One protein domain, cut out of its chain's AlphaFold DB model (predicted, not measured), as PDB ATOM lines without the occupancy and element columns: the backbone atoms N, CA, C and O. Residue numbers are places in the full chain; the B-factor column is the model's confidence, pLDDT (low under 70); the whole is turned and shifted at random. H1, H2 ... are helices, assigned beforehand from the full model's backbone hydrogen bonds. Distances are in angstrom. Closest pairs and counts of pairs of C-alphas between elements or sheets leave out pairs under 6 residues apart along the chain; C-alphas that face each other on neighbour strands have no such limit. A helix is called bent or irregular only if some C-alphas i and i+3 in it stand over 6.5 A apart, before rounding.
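What this domain is: This is residues 2 to 50 of the 160 residues of an uncharacterized protein of Phlebia centrifuga (UniProt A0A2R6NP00). The longest helix, H3, meets the short upright helix H2 near a right angle, and a third, smaller helix, H1, lies at the far side of H2, so that H2 stands between the other two. The long link before H2, residues 10 to 20, makes a loop with its turn near Pro 14, and the helices are not side by side: H2 has few contacts with H3 and fewer still with H1. The printed part has 49 residues with three named helices, in the order H1, H2, H3 along the chain, and no named strand; the class is all helix. The whole is compact, with a radius of gyration of the C-alphas of 10.4 A, and the C-alphas span 31 by 25 by 16 A along their three main axes.

How they stand to each other: The longest helix is H3, residues 36 to 49. It touches H2, residues 21 to 30, with 5 pairs of C-alphas within 8 A. H3 touches H2 with residues 39 to 43 alone. The closest C-alphas of the two helices are those of Ser 23 and Thr 39, 5.4 A apart. The lines of H2 and H3 are about perpendicular, at 77 degrees, and their centres are 11.2 A apart. H1, residues 3 to 9, is near H2 and touches no helix. H1 and H2 are close but not clearly touching, with 1 pair of C-alphas within 8 A. That closest pair is Cys 6 and Met 24, whose C-alphas are 7.9 A apart. The lines of H1 and H2 are about perpendicular, at 86 degrees, and their centres are 12.7 A apart. H1 and H3 are apart, with no C-alpha of the one within 8 A of the other. In the backbones of H1, H2 and H3, every pair of O of residue i and N of residue i+4 is within hydrogen-bond range.

Where its parts are: H3 runs from Glu 36, with its C-alpha at (32.437, 46.161, -24.709), to Lys 49, with its C-alpha at (46.478, 31.920, -22.915). It has 14 residues and is 20.1 A long from first to last C-alpha. H2 has 10 residues, Ala 21 to Thr 30, and is 14.3 A long from first to last C-alpha. It begins with C-alpha 21 at (35.950, 39.320, -14.283). H1 has 7 residues, Ile 3 to Glu 9, and is 10.0 A long from first to last C-alpha. Its C-alpha 3 is at (30.799, 48.425, -6.059). Within the link between H1 and H2, the C-alpha of Pro 14 is at (26.391, 38.777, -23.697). No helix is bent or irregular.

The domain as a whole: The two C-alphas farthest apart in the domain are those of Thr 2 and Glu 48, at 31.0 A. From the first to the last printed C-alpha, Thr 2 to Gly 50, the distance is 29.6 A. The printed part has no cut and runs from residue 2 to residue 50 of a full chain of 160 residues. The link from H1 to H2, with 11 residues between them, is long. The link from H2 to H3, with 5 residues between them, is tight. The mean pLDDT of the printed part is 89.3, and no printed residue is under 70. By element, the mean pLDDT of the model is 91 for H3, 94 for H2 and 90 for H1.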
ATOM      1  N   THR A   2      32.703  52.935  -6.563       92.00
ATOM      2  CA  THR A   2      32.139  52.017  -5.563       92.00
ATOM      3  C   THR A   2      31.645  50.736  -6.245       92.00
ATOM      4  O   THR A   2      31.515  50.706  -7.467       92.00
ATOM      5  N   ILE A   3      31.349  49.672  -5.487       89.56
ATOM      6  CA  ILE A   3      30.799  48.425  -6.059       89.56
ATOM      7  C   ILE A   3      29.493  48.667  -6.850       89.56
ATOM      8  O   ILE A   3      29.406  48.171  -7.973       89.56
ATOM      9  N   PRO A   4      28.521  49.466  -6.358       90.94
ATOM     10  CA  PRO A   4      27.342  49.822  -7.151       90.94
ATOM     11  C   PRO A   4      27.660  50.565  -8.455       90.94
ATOM     12  O   PRO A   4      26.994  50.343  -9.463       90.94
ATOM     13  N   ASP A   5      28.687  51.423  -8.462       90.81
ATOM     14  CA  ASP A   5      29.122  52.097  -9.693       90.81
ATOM     15  C   ASP A   5      29.693  51.081 -10.691       90.81
ATOM     16  O   ASP A   5      29.340  51.113 -11.865       90.81
ATOM     17  N   CYS A   6      30.501  50.121 -10.217       89.81
ATOM     18  CA  CYS A   6      31.019  49.029 -11.046       89.81
ATOM     19  C   CYS A   6      29.896  48.221 -11.700       89.81
ATOM     20  O   CYS A   6      29.961  47.956 -12.894       89.81
ATOM     21  N   GLN A   7      28.858  47.860 -10.941       87.62
ATOM     22  CA  GLN A   7      27.717  47.095 -11.457       87.62
ATOM     23  C   GLN A   7      26.919  47.849 -12.526       87.62
ATOM     24  O   GLN A   7      26.312  47.226 -13.390       87.62
ATOM     25  N   ARG A   8      26.906  49.184 -12.462       88.31
ATOM     26  CA  ARG A   8      26.196  50.037 -13.419       88.31
ATOM     27  C   ARG A   8      27.013  50.316 -14.682       88.31
ATOM     28  O   ARG A   8      26.427  50.463 -15.749       88.31
ATOM     29  N   GLU A   9      28.328  50.462 -14.546       90.88
ATOM     30  CA  GLU A   9      29.184  51.032 -15.595       90.88
ATOM     31  C   GLU A   9      30.050  49.997 -16.320       90.88
ATOM     32  O   GLU A   9      30.429  50.231 -17.465       90.88
ATOM     33  N   LEU A  10      30.373  48.861 -15.691       90.38
ATOM     34  CA  LEU A  10      31.207  47.845 -16.328       90.38
ATOM     35  C   LEU A  10      30.390  46.963 -17.287       90.38
ATOM     36  O   LEU A  10      29.304  46.508 -16.923       90.38
ATOM     37  N   PRO A  11      30.934  46.639 -18.476       88.12
ATOM     38  CA  PRO A  11      30.322  45.682 -19.388       88.12
ATOM     39  C   PRO A  11      30.065  44.314 -18.738       88.12
ATOM     40  O   PRO A  11      30.936  43.752 -18.059       88.12
ATOM     41  N   ALA A  12      28.868  43.785 -18.993       84.50
ATOM     42  CA  ALA A  12      28.427  42.444 -18.620       84.50
ATOM     43  C   ALA A  12      28.670  41.431 -19.755       84.50
ATOM     44  O   ALA A  12      28.991  41.800 -20.889       84.50
ATOM     45  N   ALA A  13      28.495  40.141 -19.457       76.81
ATOM     46  CA  ALA A  13      28.509  39.087 -20.472       76.81
ATOM     47  C   ALA A  13      27.374  39.296 -21.501       76.81
ATOM     48  O   ALA A  13      26.340  39.871 -21.148       76.81
ATOM     49  N   PRO A  14      27.504  38.798 -22.750       70.56
ATOM     50  CA  PRO A  14      26.391  38.777 -23.697       70.56
ATOM     51  C   PRO A  14      25.164  38.111 -23.058       70.56
ATOM     52  O   PRO A  14      25.274  37.003 -22.544       70.56
ATOM     53  N   GLU A  15      24.024  38.806 -23.050       71.94
ATOM     54  CA  GLU A  15      22.763  38.360 -22.419       71.94
ATOM     55  C   GLU A  15      22.798  38.226 -20.877       71.94
ATOM     56  O   GLU A  15      21.805  37.849 -20.253       71.94
ATOM     57  N   GLY A  16      23.914  38.590 -20.238       70.88
ATOM     58  CA  GLY A  16      24.092  38.602 -18.790       70.88
ATOM     59  C   GLY A  16      23.754  39.951 -18.148       70.88
ATOM     60  O   GLY A  16      23.801  41.001 -18.783       70.88
ATOM     61  N   LYS A  17      23.429  39.923 -16.850       72.25
ATOM     62  CA  LYS A  17      23.238  41.128 -16.014       72.25
ATOM     63  C   LYS A  17      24.391  41.393 -15.044       72.25
ATOM     64  O   LYS A  17      24.418  42.440 -14.413       72.25
ATOM     65  N   GLU A  18      25.303  40.435 -14.900       79.06
ATOM     66  CA  GLU A  18      26.433  40.535 -13.978       79.06
ATOM     67  C   GLU A  18      27.681  41.023 -14.705       79.06
ATOM     68  O   GLU A  18      27.941  40.632 -15.847       79.06
ATOM     69  N   ILE A  19      28.474  41.833 -14.006       84.25
ATOM     70  CA  ILE A  19      29.810  42.225 -14.453       84.25
ATOM     71  C   ILE A  19      30.691  40.984 -14.599       84.25
ATOM     72  O   ILE A  19      30.611  40.056 -13.790       84.25
ATOM     73  N   ILE A  20      31.552  40.976 -15.613       87.88
ATOM     74  CA  ILE A  20      32.502  39.878 -15.812       87.88
ATOM     75  C   ILE A  20      33.861  40.205 -15.198       87.88
ATOM     76  O   ILE A  20      34.214  41.365 -14.972       87.88
ATOM     77  N   ALA A  21      34.642  39.166 -14.912       90.94
ATOM     78  CA  ALA A  21      35.950  39.320 -14.283       90.94
ATOM     79  C   ALA A  21      36.910  40.147 -15.157       90.94
ATOM     80  O   ALA A  21      37.732  40.896 -14.638       90.94
ATOM     81  N   GLU A  22      36.776  40.050 -16.477       92.62
ATOM     82  CA  GLU A  22      37.614  40.734 -17.457       92.62
ATOM     83  C   GLU A  22      37.393  42.251 -17.460       92.62
ATOM     84  O   GLU A  22      38.366  43.007 -17.476       92.62
ATOM     85  N   SER A  23      36.145  42.724 -17.370       93.19
ATOM     86  CA  SER A  23      35.871  44.166 -17.311       93.19
ATOM     87  C   SER A  23      36.369  44.783 -16.002       93.19
ATOM     88  O   SER A  23      36.915  45.889 -16.000       93.19
ATOM     89  N   MET A  24      36.282  44.036 -14.896       94.25
ATOM     90  CA  MET A  24      36.900  44.417 -13.624       94.25
ATOM     91  C   MET A  24      38.434  44.431 -13.711       94.25
ATOM     92  O   MET A  24      39.065  45.386 -13.260       94.25
ATOM     93  N   LEU A  25      39.050  43.408 -14.311       94.62
ATOM     94  CA  LEU A  25      40.504  43.337 -14.480       94.62
ATOM     95  C   LEU A  25      41.029  44.537 -15.275       94.62
ATOM     96  O   LEU A  25      42.016  45.156 -14.876       94.62
ATOM     97  N   TRP A  26      40.339  44.916 -16.351       95.50
ATOM     98  CA  TRP A  26      40.686  46.095 -17.140       95.50
ATOM     99  C   TRP A  26      40.658  47.379 -16.311       95.50
ATOM    100  O   TRP A  26      41.601  48.175 -16.362       95.50
ATOM    101  N   LEU A  27      39.598  47.579 -15.523       95.31
ATOM    102  CA  LEU A  27      39.482  48.735 -14.638       95.31
ATOM    103  C   LEU A  27      40.648  48.793 -13.647       95.31
ATOM    104  O   LEU A  27      41.225  49.861 -13.449       95.31
ATOM    105  N   LEU A  28      41.010  47.662 -13.041       95.12
ATOM    106  CA  LEU A  28      42.095  47.595 -12.061       95.12
ATOM    107  C   LEU A  28      43.468  47.880 -12.682       95.12
ATOM    108  O   LEU A  28      44.301  48.515 -12.041       95.12
ATOM    109  N   LEU A  29      43.700  47.445 -13.923       94.56
ATOM    110  CA  LEU A  29      44.970  47.661 -14.623       94.56
ATOM    111  C   LEU A  29      45.103  49.073 -15.206       94.56
ATOM    112  O   LEU A  29      46.202  49.625 -15.231       94.56
ATOM    113  N   THR A  30      44.007  49.660 -15.691       94.88
ATOM    114  CA  THR A  30      44.047  50.911 -16.473       94.88
ATOM    115  C   THR A  30      43.485  52.127 -15.739       94.88
ATOM    116  O   THR A  30      43.724  53.261 -16.159       94.88
ATOM    117  N   GLY A  31      42.704  51.915 -14.678       95.00
ATOM    118  CA  GLY A  31      41.917  52.955 -14.014       95.00
ATOM    119  C   GLY A  31      40.755  53.497 -14.855       95.00
ATOM    120  O   GLY A  31      40.170  54.514 -14.485       95.00
ATOM    121  N   LYS A  32      40.429  52.864 -15.989       95.00
ATOM    122  CA  LYS A  32      39.388  53.302 -16.929       95.00
ATOM    123  C   LYS A  32      38.304  52.240 -17.068       95.00
ATOM    124  O   LYS A  32      38.594  51.048 -17.044       95.00
ATOM    125  N   VAL A  33      37.063  52.679 -17.250       95.00
ATOM    126  CA  VAL A  33      35.951  51.788 -17.603       95.00
ATOM    127  C   VAL A  33      36.167  51.294 -19.041       95.00
ATOM    128  O   VAL A  33      36.302  52.139 -19.930       95.00
ATOM    129  N   PRO A  34      36.248  49.972 -19.287       95.75
ATOM    130  CA  PRO A  34      36.395  49.442 -20.636       95.75
ATOM    131  C   PRO A  34      35.107  49.581 -21.442       95.75
ATOM    132  O   PRO A  34      33.998  49.491 -20.916       95.75
ATOM    133  N   THR A  35      35.260  49.684 -22.753       94.06
ATOM    134  CA  THR A  35      34.193  49.426 -23.719       94.06
ATOM    135  C   THR A  35      33.898  47.924 -23.826       94.06
ATOM    136  O   THR A  35      34.700  47.068 -23.435       94.06
ATOM    137  N   GLU A  36      32.755  47.566 -24.416       90.12
ATOM    138  CA  GLU A  36      32.437  46.161 -24.709       90.12
ATOM    139  C   GLU A  36      33.477  45.505 -25.629       90.12
ATOM    140  O   GLU A  36      33.799  44.330 -25.461       90.12
ATOM    141  N   ALA A  37      34.013  46.253 -26.598       91.50
ATOM    142  CA  ALA A  37      35.009  45.742 -27.534       91.50
ATOM    143  C   ALA A  37      36.334  45.414 -26.827       91.50
ATOM    144  O   ALA A  37      36.868  44.324 -27.023       91.50
ATOM    145  N   GLU A  38      36.816  46.311 -25.962       94.00
ATOM    146  CA  GLU A  38      38.018  46.092 -25.140       94.00
ATOM    147  C   GLU A  38      37.833  44.907 -24.189       94.00
ATOM    148  O   GLU A  38      38.699  44.039 -24.085       94.00
ATOM    149  N   THR A  39      36.659  44.815 -23.561       92.00
ATOM    150  CA  THR A  39      36.306  43.693 -22.685       92.00
ATOM    151  C   THR A  39      36.337  42.365 -23.448       92.00
ATOM    152  O   THR A  39      36.970  41.407 -23.008       92.00
ATOM    153  N   ARG A  40      35.718  42.305 -24.635       88.62
ATOM    154  CA  ARG A  40      35.719  41.103 -25.486       88.62
ATOM    155  C   ARG A  40      37.116  40.748 -25.988       88.62
ATOM    156  O   ARG A  40      37.426  39.564 -26.103       88.62
ATOM    157  N   GLN A  41      37.943  41.742 -26.303       92.06
ATOM    158  CA  GLN A  41      39.332  41.520 -26.695       92.06
ATOM    159  C   GLN A  41      40.115  40.863 -25.556       92.06
ATOM    160  O   GLN A  41      40.751  39.835 -25.781       92.06
ATOM    161  N   LEU A  42      40.004  41.393 -24.335       92.81
ATOM    162  CA  LEU A  42      40.656  40.817 -23.162       92.81
ATOM    163  C   LEU A  42      40.154  39.393 -22.871       92.81
ATOM    164  O   LEU A  42      40.959  38.495 -22.634       92.81
ATOM    165  N   SER A  43      38.844  39.139 -22.968       90.31
ATOM    166  CA  SER A  43      38.290  37.783 -22.822       90.31
ATOM    167  C   SER A  43      38.860  36.791 -23.842       90.31
ATOM    168  O   SER A  43      39.091  35.629 -23.494       90.31
ATOM    169  N   ARG A  44      39.105  37.224 -25.089       89.31
ATOM    170  CA  ARG A  44      39.737  36.391 -26.130       89.31
ATOM    171  C   ARG A  44      41.203  36.118 -25.823       89.31
ATOM    172  O   ARG A  44      41.612  34.965 -25.868       89.31
ATOM    173  N   GLU A  45      41.959  37.140 -25.441       92.38
ATOM    174  CA  GLU A  45      43.369  36.985 -25.069       92.38
ATOM    175  C   GLU A  45      43.538  35.994 -23.906       92.38
ATOM    176  O   GLU A  45      44.349  35.067 -23.962       92.38
ATOM    177  N   LEU A  46      42.701  36.120 -22.875       92.44
ATOM    178  CA  LEU A  46      42.679  35.185 -21.752       92.44
ATOM    179  C   LEU A  46      42.229  33.779 -22.177       92.44
ATOM    180  O   LEU A  46      42.688  32.787 -21.615       92.44
ATOM    181  N   ALA A  47      41.347  33.663 -23.178       87.69
ATOM    182  CA  ALA A  47      40.965  32.372 -23.752       87.69
ATOM    183  C   ALA A  47      42.147  31.665 -24.415       87.69
ATOM    184  O   ALA A  47      42.325  30.461 -24.244       87.69
ATOM    185  N   GLU A  48      42.933  32.414 -25.183       90.00
ATOM    186  CA  GLU A  48      44.076  31.903 -25.934       90.00
ATOM    187  C   GLU A  48      45.211  31.467 -25.004       90.00
ATOM    188  O   GLU A  48      45.843  30.441 -25.243       90.00
ATOM    189  N   LYS A  49      45.425  32.199 -23.905       91.81
ATOM    190  CA  LYS A  49      46.478  31.920 -22.915       91.81
ATOM    191  C   LYS A  49      46.081  30.898 -21.840       91.81
ATOM    192  O   LYS A  49      46.929  30.498 -21.042       91.81
ATOM    193  N   GLY A  50      44.812  30.483 -21.793       90.00
ATOM    194  CA  GLY A  50      44.247  29.679 -20.700       90.00
ATOM    195  C   GLY A  50      44.578  28.184 -20.721       90.00
ATOM    196  O   GLY A  50      44.210  27.464 -19.791       90.00
TER     197      GLY A  50